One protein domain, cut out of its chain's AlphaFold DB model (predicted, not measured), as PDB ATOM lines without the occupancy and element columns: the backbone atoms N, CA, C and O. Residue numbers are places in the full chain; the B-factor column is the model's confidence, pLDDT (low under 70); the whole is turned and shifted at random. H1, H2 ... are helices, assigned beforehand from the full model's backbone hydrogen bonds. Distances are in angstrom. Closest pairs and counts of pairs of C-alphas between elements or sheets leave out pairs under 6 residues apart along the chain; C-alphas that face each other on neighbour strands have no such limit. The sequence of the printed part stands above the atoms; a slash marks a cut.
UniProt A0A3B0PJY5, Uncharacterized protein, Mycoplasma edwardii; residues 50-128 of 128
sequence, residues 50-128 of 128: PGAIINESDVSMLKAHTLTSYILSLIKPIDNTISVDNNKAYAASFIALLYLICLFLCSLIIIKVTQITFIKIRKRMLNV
ATOM      1  N   PRO A  50     -12.611 -53.860  -6.311       82.38
ATOM      2  CA  PRO A  50     -13.748 -53.785  -7.234       82.38
ATOM      3  C   PRO A  50     -13.843 -55.004  -8.160       82.38
ATOM      4  O   PRO A  50     -14.952 -55.397  -8.512       82.38
ATOM      5  N   GLY A  51     -12.717 -55.660  -8.469       78.56
ATOM      6  CA  GLY A  51     -12.684 -56.903  -9.250       78.56
ATOM      7  C   GLY A  51     -13.383 -58.096  -8.577       78.56
ATOM      8  O   GLY A  51     -13.598 -59.122  -9.207       78.56
ATOM      9  N   ALA A  52     -13.760 -57.979  -7.295       81.69
ATOM     10  CA  ALA A  52     -14.612 -58.959  -6.619       81.69
ATOM     11  C   ALA A  52     -16.112 -58.779  -6.930       81.69
ATOM     12  O   ALA A  52     -16.903 -59.659  -6.604       81.69
ATOM     13  N   ILE A  53     -16.511 -57.633  -7.494       85.06
ATOM     14  CA  ILE A  53     -17.910 -57.297  -7.811       85.06
ATOM     15  C   ILE A  53     -18.133 -57.245  -9.324       85.06
ATOM     16  O   ILE A  53     -19.156 -57.715  -9.812       85.06
ATOM     17  N   ILE A  54     -17.192 -56.644 -10.052       85.94
ATOM     18  CA  ILE A  54     -17.223 -56.485 -11.510       85.94
ATOM     19  C   ILE A  54     -16.000 -57.163 -12.128       85.94
ATOM     20  O   ILE A  54     -15.018 -57.400 -11.429       85.94
ATOM     21  N   ASN A  55     -16.033 -57.467 -13.427       83.50
ATOM     22  CA  ASN A  55     -14.881 -58.086 -14.085       83.50
ATOM     23  C   ASN A  55     -13.664 -57.150 -14.048       83.50
ATOM     24  O   ASN A  55     -13.801 -55.931 -14.154       83.50
ATOM     25  N   GLU A  56     -12.458 -57.714 -13.954       75.88
ATOM     26  CA  GLU A  56     -11.213 -56.933 -13.889       75.88
ATOM     27  C   GLU A  56     -11.005 -56.029 -15.117       75.88
ATOM     28  O   GLU A  56     -10.522 -54.903 -14.984       75.88
ATOM     29  N   SER A  57     -11.446 -56.475 -16.301       78.31
ATOM     30  CA  SER A  57     -11.467 -55.669 -17.530       78.31
ATOM     31  C   SER A  57     -12.298 -54.395 -17.369       78.31
ATOM     32  O   SER A  57     -11.897 -53.315 -17.809       78.31
ATOM     33  N   ASP A  58     -13.434 -54.511 -16.682       83.44
ATOM     34  CA  ASP A  58     -14.393 -53.427 -16.497       83.44
ATOM     35  C   ASP A  58     -13.893 -52.440 -15.437       83.44
ATOM     36  O   ASP A  58     -14.146 -51.243 -15.551       83.44
ATOM     37  N   VAL A  59     -13.111 -52.900 -14.449       82.31
ATOM     38  CA  VAL A  59     -12.429 -52.020 -13.478       82.31
ATOM     39  C   VAL A  59     -11.516 -51.033 -14.204       82.31
ATOM     40  O   VAL A  59     -11.576 -49.828 -13.939       82.31
ATOM     41  N   SER A  60     -10.702 -51.537 -15.134       78.50
ATOM     42  CA  SER A  60      -9.787 -50.723 -15.938       78.50
ATOM     43  C   SER A  60     -10.547 -49.816 -16.906       78.50
ATOM     44  O   SER A  60     -10.248 -48.624 -17.005       78.50
ATOM     45  N   MET A  61     -11.581 -50.344 -17.572       82.62
ATOM     46  CA  MET A  61     -12.402 -49.580 -18.516       82.62
ATOM     47  C   MET A  61     -13.137 -48.414 -17.838       82.62
ATOM     48  O   MET A  61     -13.167 -47.302 -18.365       82.62
ATOM     49  N   LEU A  62     -13.695 -48.646 -16.648       86.12
ATOM     50  CA  LEU A  62     -14.458 -47.657 -15.881       86.12
ATOM     51  C   LEU A  62     -13.578 -46.773 -14.986       86.12
ATOM     52  O   LEU A  62     -14.102 -45.912 -14.279       86.12
ATOM     53  N   LYS A  63     -12.250 -46.968 -14.997       81.75
ATOM     54  CA  LYS A  63     -11.290 -46.292 -14.105       81.75
ATOM     55  C   LYS A  63     -11.672 -46.413 -12.626       81.75
ATOM     56  O   LYS A  63     -11.387 -45.525 -11.825       81.75
ATOM     57  N   ALA A  64     -12.297 -47.525 -12.251       81.38
ATOM     58  CA  ALA A  64     -12.795 -47.780 -10.904       81.38
ATOM     59  C   ALA A  64     -11.679 -48.259  -9.955       81.38
ATOM     60  O   ALA A  64     -11.915 -49.091  -9.083       81.38
ATOM     61  N   HIS A  65     -10.448 -47.772 -10.134       81.75
ATOM     62  CA  HIS A  65      -9.296 -48.264  -9.392       81.75
ATOM     63  C   HIS A  65      -9.315 -47.801  -7.935       81.75
ATOM     64  O   HIS A  65      -9.320 -46.612  -7.625       81.75
ATOM     65  N   THR A  66      -9.239 -48.772  -7.034       85.94
ATOM     66  CA  THR A  66      -8.900 -48.587  -5.621       85.94
ATOM     67  C   THR A  66      -7.424 -48.904  -5.380       85.94
ATOM     68  O   THR A  66      -6.787 -49.566  -6.210       85.94
ATOM     69  N   LEU A  67      -6.882 -48.499  -4.221       83.75
ATOM     70  CA  LEU A  67      -5.503 -48.827  -3.820       83.75
ATOM     71  C   LEU A  67      -5.247 -50.336  -3.913       83.75
ATOM     72  O   LEU A  67      -4.228 -50.761  -4.453       83.75
ATOM     73  N   THR A  68      -6.212 -51.140  -3.469       83.75
ATOM     74  CA  THR A  68      -6.140 -52.601  -3.544       83.75
ATOM     75  C   THR A  68      -6.122 -53.105  -4.981       83.75
ATOM     76  O   THR A  68      -5.275 -53.929  -5.298       83.75
ATOM     77  N   SER A  69      -6.995 -52.615  -5.873       82.69
ATOM     78  CA  SER A  69      -6.971 -53.050  -7.284       82.69
ATOM     79  C   SER A  69      -5.670 -52.693  -7.998       82.69
ATOM     80  O   SER A  69      -5.172 -53.488  -8.788       82.69
ATOM     81  N   TYR A  70      -5.093 -51.533  -7.675       82.00
ATOM     82  CA  TYR A  70      -3.823 -51.101  -8.234       82.00
ATOM     83  C   TYR A  70      -2.684 -52.017  -7.772       82.00
ATOM     84  O   TYR A  70      -1.960 -52.564  -8.599       82.00
ATOM     85  N   ILE A  71      -2.577 -52.266  -6.462       83.88
ATOM     86  CA  ILE A  71      -1.578 -53.191  -5.904       83.88
ATOM     87  C   ILE A  71      -1.766 -54.602  -6.475       83.88
ATOM     88  O   ILE A  71      -0.788 -55.245  -6.846       83.88
ATOM     89  N   LEU A  72      -3.011 -55.075  -6.593       80.38
ATOM     90  CA  LEU A  72      -3.294 -56.414  -7.104       80.38
ATOM     91  C   LEU A  72      -2.885 -56.561  -8.574       80.38
ATOM     92  O   LEU A  72      -2.323 -57.591  -8.923       80.38
ATOM     93  N   SER A  73      -3.091 -55.530  -9.399       77.75
ATOM     94  CA  SER A  73      -2.687 -55.540 -10.814       77.75
ATOM     95  C   SER A  73      -1.170 -55.682 -11.018       77.75
ATOM     96  O   SER A  73      -0.724 -56.151 -12.060       77.75
ATOM     97  N   LEU A  74      -0.366 -55.325 -10.006       76.75
ATOM     98  CA  LEU A  74       1.091 -55.501 -10.010       76.75
ATOM     99  C   LEU A  74       1.525 -56.917  -9.586       76.75
ATOM    100  O   LEU A  74       2.636 -57.337  -9.902       76.75
ATOM    101  N   ILE A  75       0.663 -57.639  -8.861       76.81
ATOM    102  CA  ILE A  75       0.925 -58.989  -8.329       76.81
ATOM    103  C   ILE A  75       0.342 -60.066  -9.253       76.81
ATOM    104  O   ILE A  75       0.929 -61.132  -9.425       76.81
ATOM    105  N   LYS A  76      -0.823 -59.793  -9.841       71.38
ATOM    106  CA  LYS A  76      -1.510 -60.648 -10.804       71.38
ATOM    107  C   LYS A  76      -1.577 -59.918 -12.145       71.38
ATOM    108  O   LYS A  76      -2.414 -59.030 -12.298       71.38
ATOM    109  N   PRO A  77      -0.698 -60.253 -13.099       62.88
ATOM    110  CA  PRO A  77      -0.761 -59.680 -14.432       62.88
ATOM    111  C   PRO A  77      -2.073 -60.101 -15.106       62.88
ATOM    112  O   PRO A  77      -2.381 -61.286 -15.207       62.88
ATOM    113  N   ILE A  78      -2.840 -59.101 -15.543       58.09
ATOM    114  CA  ILE A  78      -4.165 -59.246 -16.168       58.09
ATOM    115  C   ILE A  78      -4.038 -59.797 -17.608       58.09
ATOM    116  O   ILE A  78      -4.966 -60.411 -18.123       58.09
ATOM    117  N   ASP A  79      -2.849 -59.690 -18.213       54.84
ATOM    118  CA  ASP A  79      -2.578 -60.053 -19.608       54.84
ATOM    119  C   ASP A  79      -1.457 -61.096 -19.730       54.84
ATOM    120  O   ASP A  79      -0.354 -60.715 -20.102       54.84
ATOM    121  N   ASN A  80      -1.687 -62.380 -19.401       54.16
ATOM    122  CA  ASN A  80      -0.840 -63.554 -19.750       54.16
ATOM    123  C   ASN A  80       0.706 -63.387 -19.689       54.16
ATOM    124  O   ASN A  80       1.459 -64.140 -20.312       54.16
ATOM    125  N   THR A  81       1.209 -62.416 -18.934       55.66
ATOM    126  CA  THR A  81       2.606 -61.993 -18.908       55.66
ATOM    127  C   THR A  81       3.195 -62.500 -17.611       55.66
ATOM    128  O   THR A  81       2.687 -62.241 -16.531       55.66
ATOM    129  N   ILE A  82       4.264 -63.281 -17.706       56.22
ATOM    130  CA  ILE A  82       4.826 -64.037 -16.574       56.22
ATOM    131  C   ILE A  82       5.599 -63.118 -15.597       56.22
ATOM    132  O   ILE A  82       6.022 -63.543 -14.524       56.22
ATOM    133  N   SER A  83       5.792 -61.837 -15.928       60.97
ATOM    134  CA  SER A  83       6.603 -60.916 -15.131       60.97
ATOM    135  C   SER A  83       5.800 -60.261 -14.006       60.97
ATOM    136  O   SER A  83       5.307 -59.141 -14.142       60.97
ATOM    137  N   VAL A  84       5.705 -60.950 -12.872       67.62
ATOM    138  CA  VAL A  84       5.276 -60.347 -11.605       67.62
ATOM    139  C   VAL A  84       6.361 -59.372 -11.129       67.62
ATOM    140  O   VAL A  84       7.477 -59.786 -10.809       67.62
ATOM    141  N   ASP A  85       6.050 -58.076 -11.064       75.56
ATOM    142  CA  ASP A  85       6.975 -57.059 -10.549       75.56
ATOM    143  C   ASP A  85       6.738 -56.845  -9.049       75.56
ATOM    144  O   ASP A  85       6.117 -55.875  -8.597       75.56
ATOM    145  N   ASN A  86       7.242 -57.798  -8.262       79.50
ATOM    146  CA  ASN A  86       7.124 -57.788  -6.804       79.50
ATOM    147  C   ASN A  86       7.666 -56.487  -6.192       79.50
ATOM    148  O   ASN A  86       7.081 -55.960  -5.249       79.50
ATOM    149  N   ASN A  87       8.741 -55.925  -6.751       85.50
ATOM    150  CA  ASN A  87       9.353 -54.698  -6.241       85.50
ATOM    151  C   ASN A  87       8.397 -53.507  -6.366       85.50
ATOM    152  O   ASN A  87       8.230 -52.746  -5.408       85.50
ATOM    153  N   LYS A  88       7.716 -53.371  -7.511       82.94
ATOM    154  CA  LYS A  88       6.677 -52.346  -7.681       82.94
ATOM    155  C   LYS A  88       5.481 -52.585  -6.768       82.94
ATOM    156  O   LYS A  88       4.977 -51.620  -6.196       82.94
ATOM    157  N   ALA A  89       5.048 -53.832  -6.586       83.94
ATOM    158  CA  ALA A  89       3.941 -54.156  -5.688       83.94
ATOM    159  C   ALA A  89       4.248 -53.785  -4.224       83.94
ATOM    160  O   ALA A  89       3.412 -53.178  -3.545       83.94
ATOM    161  N   TYR A  90       5.464 -54.074  -3.745       87.12
ATOM    162  CA  TYR A  90       5.914 -53.674  -2.409       87.12
ATOM    163  C   TYR A  90       5.998 -52.153  -2.263       87.12
ATOM    164  O   TYR A  90       5.483 -51.606  -1.286       87.12
ATOM    165  N   ALA A  91       6.577 -51.457  -3.245       88.50
ATOM    166  CA  ALA A  91       6.652 -49.997  -3.236       88.50
ATOM    167  C   ALA A  91       5.254 -49.352  -3.231       88.50
ATOM    168  O   ALA A  91       4.990 -48.452  -2.435       88.50
ATOM    169  N   ALA A  92       4.335 -49.848  -4.062       87.00
ATOM    170  CA  ALA A  92       2.951 -49.382  -4.113       87.00
ATOM    171  C   ALA A  92       2.221 -49.605  -2.780       87.00
ATOM    172  O   ALA A  92       1.547 -48.701  -2.288       87.00
ATOM    173  N   SER A  93       2.405 -50.773  -2.162       87.56
ATOM    174  CA  SER A  93       1.830 -51.093  -0.849       87.56
ATOM    175  C   SER A  93       2.373 -50.178   0.251       87.56
ATOM    176  O   SER A  93       1.613 -49.694   1.089       87.56
ATOM    177  N   PHE A  94       3.676 -49.887   0.228       90.69
ATOM    178  CA  PHE A  94       4.304 -48.969   1.175       90.69
ATOM    179  C   PHE A  94       3.780 -47.535   1.021       90.69
ATOM    180  O   PHE A  94       3.432 -46.894   2.013       90.69
ATOM    181  N   ILE A  95       3.649 -47.045  -0.217       90.12
ATOM    182  CA  ILE A  95       3.073 -45.724  -0.505       90.12
ATOM    183  C   ILE A  95       1.607 -45.659  -0.058       90.12
ATOM    184  O   ILE A  95       1.200 -44.673   0.555       90.12
ATOM    185  N   ALA A  96       0.819 -46.708  -0.309       87.69
ATOM    186  CA  ALA A  96      -0.570 -46.793   0.140       87.69
ATOM    187  C   ALA A  96      -0.677 -46.714   1.671       87.69
ATOM    188  O   ALA A  96      -1.503 -45.973   2.204       87.69
ATOM    189  N   LEU A  97       0.199 -47.421   2.388       87.81
ATOM    190  CA  LEU A  97       0.276 -47.360   3.845       87.81
ATOM    191  C   LEU A  97       0.660 -45.957   4.339       87.81
ATOM    192  O   LEU A  97       0.014 -45.430   5.246       87.81
ATOM    193  N   LEU A  98       1.653 -45.318   3.714       91.56
ATOM    194  CA  LEU A  98       2.054 -43.946   4.040       91.56
ATOM    195  C   LEU A  98       0.899 -42.954   3.822       91.56
ATOM    196  O   LEU A  98       0.656 -42.081   4.656       91.56
ATOM    197  N   TYR A  99       0.155 -43.119   2.726       87.62
ATOM    198  CA  TYR A  99      -1.022 -42.314   2.414       87.62
ATOM    199  C   TYR A  99      -2.120 -42.473   3.473       87.62
ATOM    200  O   TYR A  99      -2.662 -41.474   3.945       87.62
ATOM    201  N   LEU A 100      -2.403 -43.703   3.916       85.00
ATOM    202  CA  LEU A 100      -3.374 -43.956   4.985       85.00
ATOM    203  C   LEU A 100      -2.944 -43.335   6.321       85.00
ATOM    204  O   LEU A 100      -3.776 -42.747   7.014       85.00
ATOM    205  N   ILE A 101      -1.655 -43.404   6.669       88.50
ATOM    206  CA  ILE A 101      -1.115 -42.724   7.858       88.50
ATOM    207  C   ILE A 101      -1.283 -41.207   7.728       88.50
ATOM    208  O   ILE A 101      -1.727 -40.556   8.673       88.50
ATOM    209  N   CYS A 102      -0.978 -40.640   6.560       89.62
ATOM    210  CA  CYS A 102      -1.144 -39.213   6.296       89.62
ATOM    211  C   CYS A 102      -2.610 -38.781   6.451       89.62
ATOM    212  O   CYS A 102      -2.900 -37.851   7.203       89.62
ATOM    213  N   LEU A 103      -3.549 -39.510   5.839       84.31
ATOM    214  CA  LEU A 103      -4.985 -39.267   6.000       84.31
ATOM    215  C   LEU A 103      -5.422 -39.347   7.464       84.31
ATOM    216  O   LEU A 103      -6.183 -38.496   7.931       84.31
ATOM    217  N   PHE A 104      -4.924 -40.337   8.206       84.06
ATOM    218  CA  PHE A 104      -5.215 -40.471   9.627       84.06
ATOM    219  C   PHE A 104      -4.714 -39.255  10.418       84.06
ATOM    220  O   PHE A 104      -5.484 -38.660  11.176       84.06
ATOM    221  N   LEU A 105      -3.476 -38.811  10.192       88.00
ATOM    222  CA  LEU A 105      -2.919 -37.614  10.830       88.00
ATOM    223  C   LEU A 105      -3.708 -36.348  10.467       88.00
ATOM    224  O   LEU A 105      -4.075 -35.581  11.361       88.00
ATOM    225  N   CYS A 106      -4.050 -36.157   9.190       88.19
ATOM    226  CA  CYS A 106      -4.909 -35.061   8.742       88.19
ATOM    227  C   CYS A 106      -6.270 -35.088   9.451       88.19
ATOM    228  O   CYS A 106      -6.734 -34.048   9.919       88.19
ATOM    229  N   SER A 107      -6.885 -36.264   9.605       83.38
ATOM    230  CA  SER A 107      -8.164 -36.399  10.310       83.38
ATOM    231  C   SER A 107      -8.065 -35.979  11.783       83.38
ATOM    232  O   SER A 107      -8.932 -35.252  12.271       83.38
ATOM    233  N   LEU A 108      -6.976 -36.334  12.480       85.56
ATOM    234  CA  LEU A 108      -6.741 -35.919  13.867       85.56
ATOM    235  C   LEU A 108      -6.575 -34.400  13.987       85.56
ATOM    236  O   LEU A 108      -7.108 -33.791  14.920       85.56
ATOM    237  N   ILE A 109      -5.867 -33.780  13.039       90.50
ATOM    238  CA  ILE A 109      -5.695 -32.324  12.985       90.50
ATOM    239  C   ILE A 109      -7.049 -31.645  12.764       90.50
ATOM    240  O   ILE A 109      -7.406 -30.742  13.520       90.50
ATOM    241  N   ILE A 110      -7.842 -32.112  11.796       89.25
ATOM    242  CA  ILE A 110      -9.177 -31.570  11.506       89.25
ATOM    243  C   ILE A 110     -10.093 -31.691  12.731       89.25
ATOM    244  O   ILE A 110     -10.776 -30.728  13.085       89.25
ATOM    245  N   ILE A 111     -10.075 -32.825  13.441       87.19
ATOM    246  CA  ILE A 111     -10.846 -33.004  14.682       87.19
ATOM    247  C   ILE A 111     -10.429 -31.969  15.737       87.19
ATOM    248  O   ILE A 111     -11.288 -31.340  16.356       87.19
ATOM    249  N   LYS A 112      -9.125 -31.735  15.935       88.81
ATOM    250  CA  LYS A 112      -8.657 -30.715  16.887       88.81
ATOM    251  C   LYS A 112      -9.063 -29.301  16.465       88.81
ATOM    252  O   LYS A 112      -9.559 -28.536  17.290       88.81
ATOM    253  N   VAL A 113      -8.902 -28.948  15.189       89.94
ATOM    254  CA  VAL A 113      -9.256 -27.618  14.663       89.94
ATOM    255  C   VAL A 113     -10.761 -27.358  14.778       89.94
ATOM    256  O   VAL A 113     -11.172 -26.289  15.235       89.94
ATOM    257  N   THR A 114     -11.595 -28.339  14.429       88.88
ATOM    258  CA  THR A 114     -13.061 -28.238  14.553       88.88
ATOM    259  C   THR A 114     -13.507 -28.103  16.011       88.88
ATOM    260  O   THR A 114     -14.388 -27.303  16.312       88.88
ATOM    261  N   GLN A 115     -12.856 -28.793  16.953       87.06
ATOM    262  CA  GLN A 115     -13.125 -28.610  18.383       87.06
ATOM    263  C   GLN A 115     -12.762 -27.199  18.868       87.06
ATOM    264  O   GLN A 115     -13.564 -26.557  19.547       87.06
ATOM    265  N   ILE A 116     -11.582 -26.690  18.499       89.81
ATOM    266  CA  ILE A 116     -11.126 -25.347  18.896       89.81
ATOM    267  C   ILE A 116     -12.054 -24.267  18.329       89.81
ATOM    268  O   ILE A 116     -12.451 -23.345  19.046       89.81
ATOM    269  N   THR A 117     -12.420 -24.375  17.052       87.75
ATOM    270  CA  THR A 117     -13.337 -23.431  16.393       87.75
ATOM    271  C   THR A 117     -14.732 -23.478  17.011       87.75
ATOM    272  O   THR A 117     -15.282 -22.423  17.323       87.75
ATOM    273  N   PHE A 118     -15.264 -24.666  17.311       90.31
ATOM    274  CA  PHE A 118     -16.546 -24.815  18.002       90.31
ATOM    275  C   PHE A 118     -16.541 -24.163  19.393       90.31
ATOM    276  O   PHE A 118     -17.479 -23.449  19.751       90.31
ATOM    277  N   ILE A 119     -15.462 -24.340  20.168       88.62
ATOM    278  CA  ILE A 119     -15.302 -23.691  21.479       88.62
ATOM    279  C   ILE A 119     -15.261 -22.162  21.330       88.62
ATOM    280  O   ILE A 119     -15.920 -21.463  22.100       88.62
ATOM    281  N   LYS A 120     -14.526 -21.632  20.342       87.69
ATOM    282  CA  LYS A 120     -14.468 -20.183  20.070       87.69
ATOM    283  C   LYS A 120     -15.841 -19.612  19.703       87.69
ATOM    284  O   LYS A 120     -16.232 -18.591  20.262       87.69
ATOM    285  N   ILE A 121     -16.584 -20.283  18.820       88.69
ATOM    286  CA  ILE A 121     -17.938 -19.873  18.414       88.69
ATOM    287  C   ILE A 121     -18.882 -19.875  19.622       88.69
ATOM    288  O   ILE A 121     -19.587 -18.897  19.856       88.69
ATOM    289  N   ARG A 122     -18.844 -20.931  20.445       87.31
ATOM    290  CA  ARG A 122     -19.670 -21.024  21.655       87.31
ATOM    291  C   ARG A 122     -19.373 -19.909  22.659       87.31
ATOM    292  O   ARG A 122     -20.312 -19.346  23.207       87.31
ATOM    293  N   LYS A 123     -18.098 -19.572  22.893       86.31
ATOM    294  CA  LYS A 123     -17.721 -18.451  23.778       86.31
ATOM    295  C   LYS A 123     -18.242 -17.111  23.256       86.31
ATOM    296  O   LYS A 123     -18.712 -16.303  24.043       86.31
ATOM    297  N   ARG A 124     -18.203 -16.892  21.938       84.12
ATOM    298  CA  ARG A 124     -18.719 -15.664  21.317       84.12
ATOM    299  C   ARG A 124     -20.237 -15.520  21.468       84.12
ATOM    300  O   ARG A 124     -20.695 -14.406  21.649       84.12
ATOM    301  N   MET A 125     -20.990 -16.621  21.435       75.56
ATOM    302  CA  MET A 125     -22.448 -16.607  21.640       75.56
ATOM    303  C   MET A 125     -22.884 -16.415  23.101       75.56
ATOM    304  O   MET A 125     -24.038 -16.090  23.323       75.56
ATOM    305  N   LEU A 126     -22.011 -16.663  24.086       75.25
ATOM    306  CA  LEU A 126     -22.329 -16.511  25.518       75.25
ATOM    307  C   LEU A 126     -21.930 -15.141  26.094       75.25
ATOM    308  O   LEU A 126     -22.361 -14.804  27.189       75.25
ATOM    309  N   ASN A 127     -21.083 -14.389  25.384       67.50
ATOM    310  CA  ASN A 127     -20.631 -13.044  25.768       67.50
ATOM    311  C   ASN A 127     -21.410 -11.921  25.045       67.50
ATOM    312  O   ASN A 127     -20.982 -10.769  25.080       67.50
ATOM    313  N   VAL A 128     -22.496 -12.273  24.354       53.41
ATOM    314  CA  VAL A 128     -23.512 -11.379  23.773       53.41
ATOM    315  C   VAL A 128     -24.793 -11.619  24.553       53.41
ATOM    316  O   VAL A 128     -25.468 -10.622  24.874       53.41
TER     317      VAL A 128
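This is residues 50 to 128 of the 128 residues of an uncharacterized protein of Mycoplasma edwardii (UniProt A0A3B0PJY5). One long helix, H3, has a short helix, H2, packed beside its first part as a helical hairpin, with the small H1 beyond H2. Residues 98 to 128 stick out as a long arm that makes most of the length. The printed part has 79 residues, 56 of them in the three named helices H1, H2 and H3 in chain order, with no named strand; its class is all helix, and the whole is extended, with a radius of gyration of the C-alphas of 21.3 A and spans of 71 by 26 by 15 A.

H3, residues 86 to 126, runs 60.1 A from C-alpha 86 at (7.124, -57.788, -6.804) to C-alpha 126 at (-22.329, -16.511, 25.518). H2 is residues 67 to 75, 12.8 A. H1, residues 56 to 61, 8.8 A, begins at C-alpha 56, (-11.213, -56.933, -13.889).

H3 touches H2 with residues 86 to 96 alone; the closest C-alphas, of Ala 89 and Leu 74, are 5.3 A apart. This hairpin runs opposite ways at a shallow tilt of 8 degrees. H1 and H2 are near each other, closest C-alphas 8.3 A; H1 and H3 are apart. In H1, H2 and H3 every O i to N i+4 pair is within hydrogen-bond range.

The C-alphas of Ile 82 and Val 128, the two farthest apart, are 72.1 A apart. The printed part has no cut and no long link. pLDDT is under 70 at residues 77 to 84 and 127 to 128.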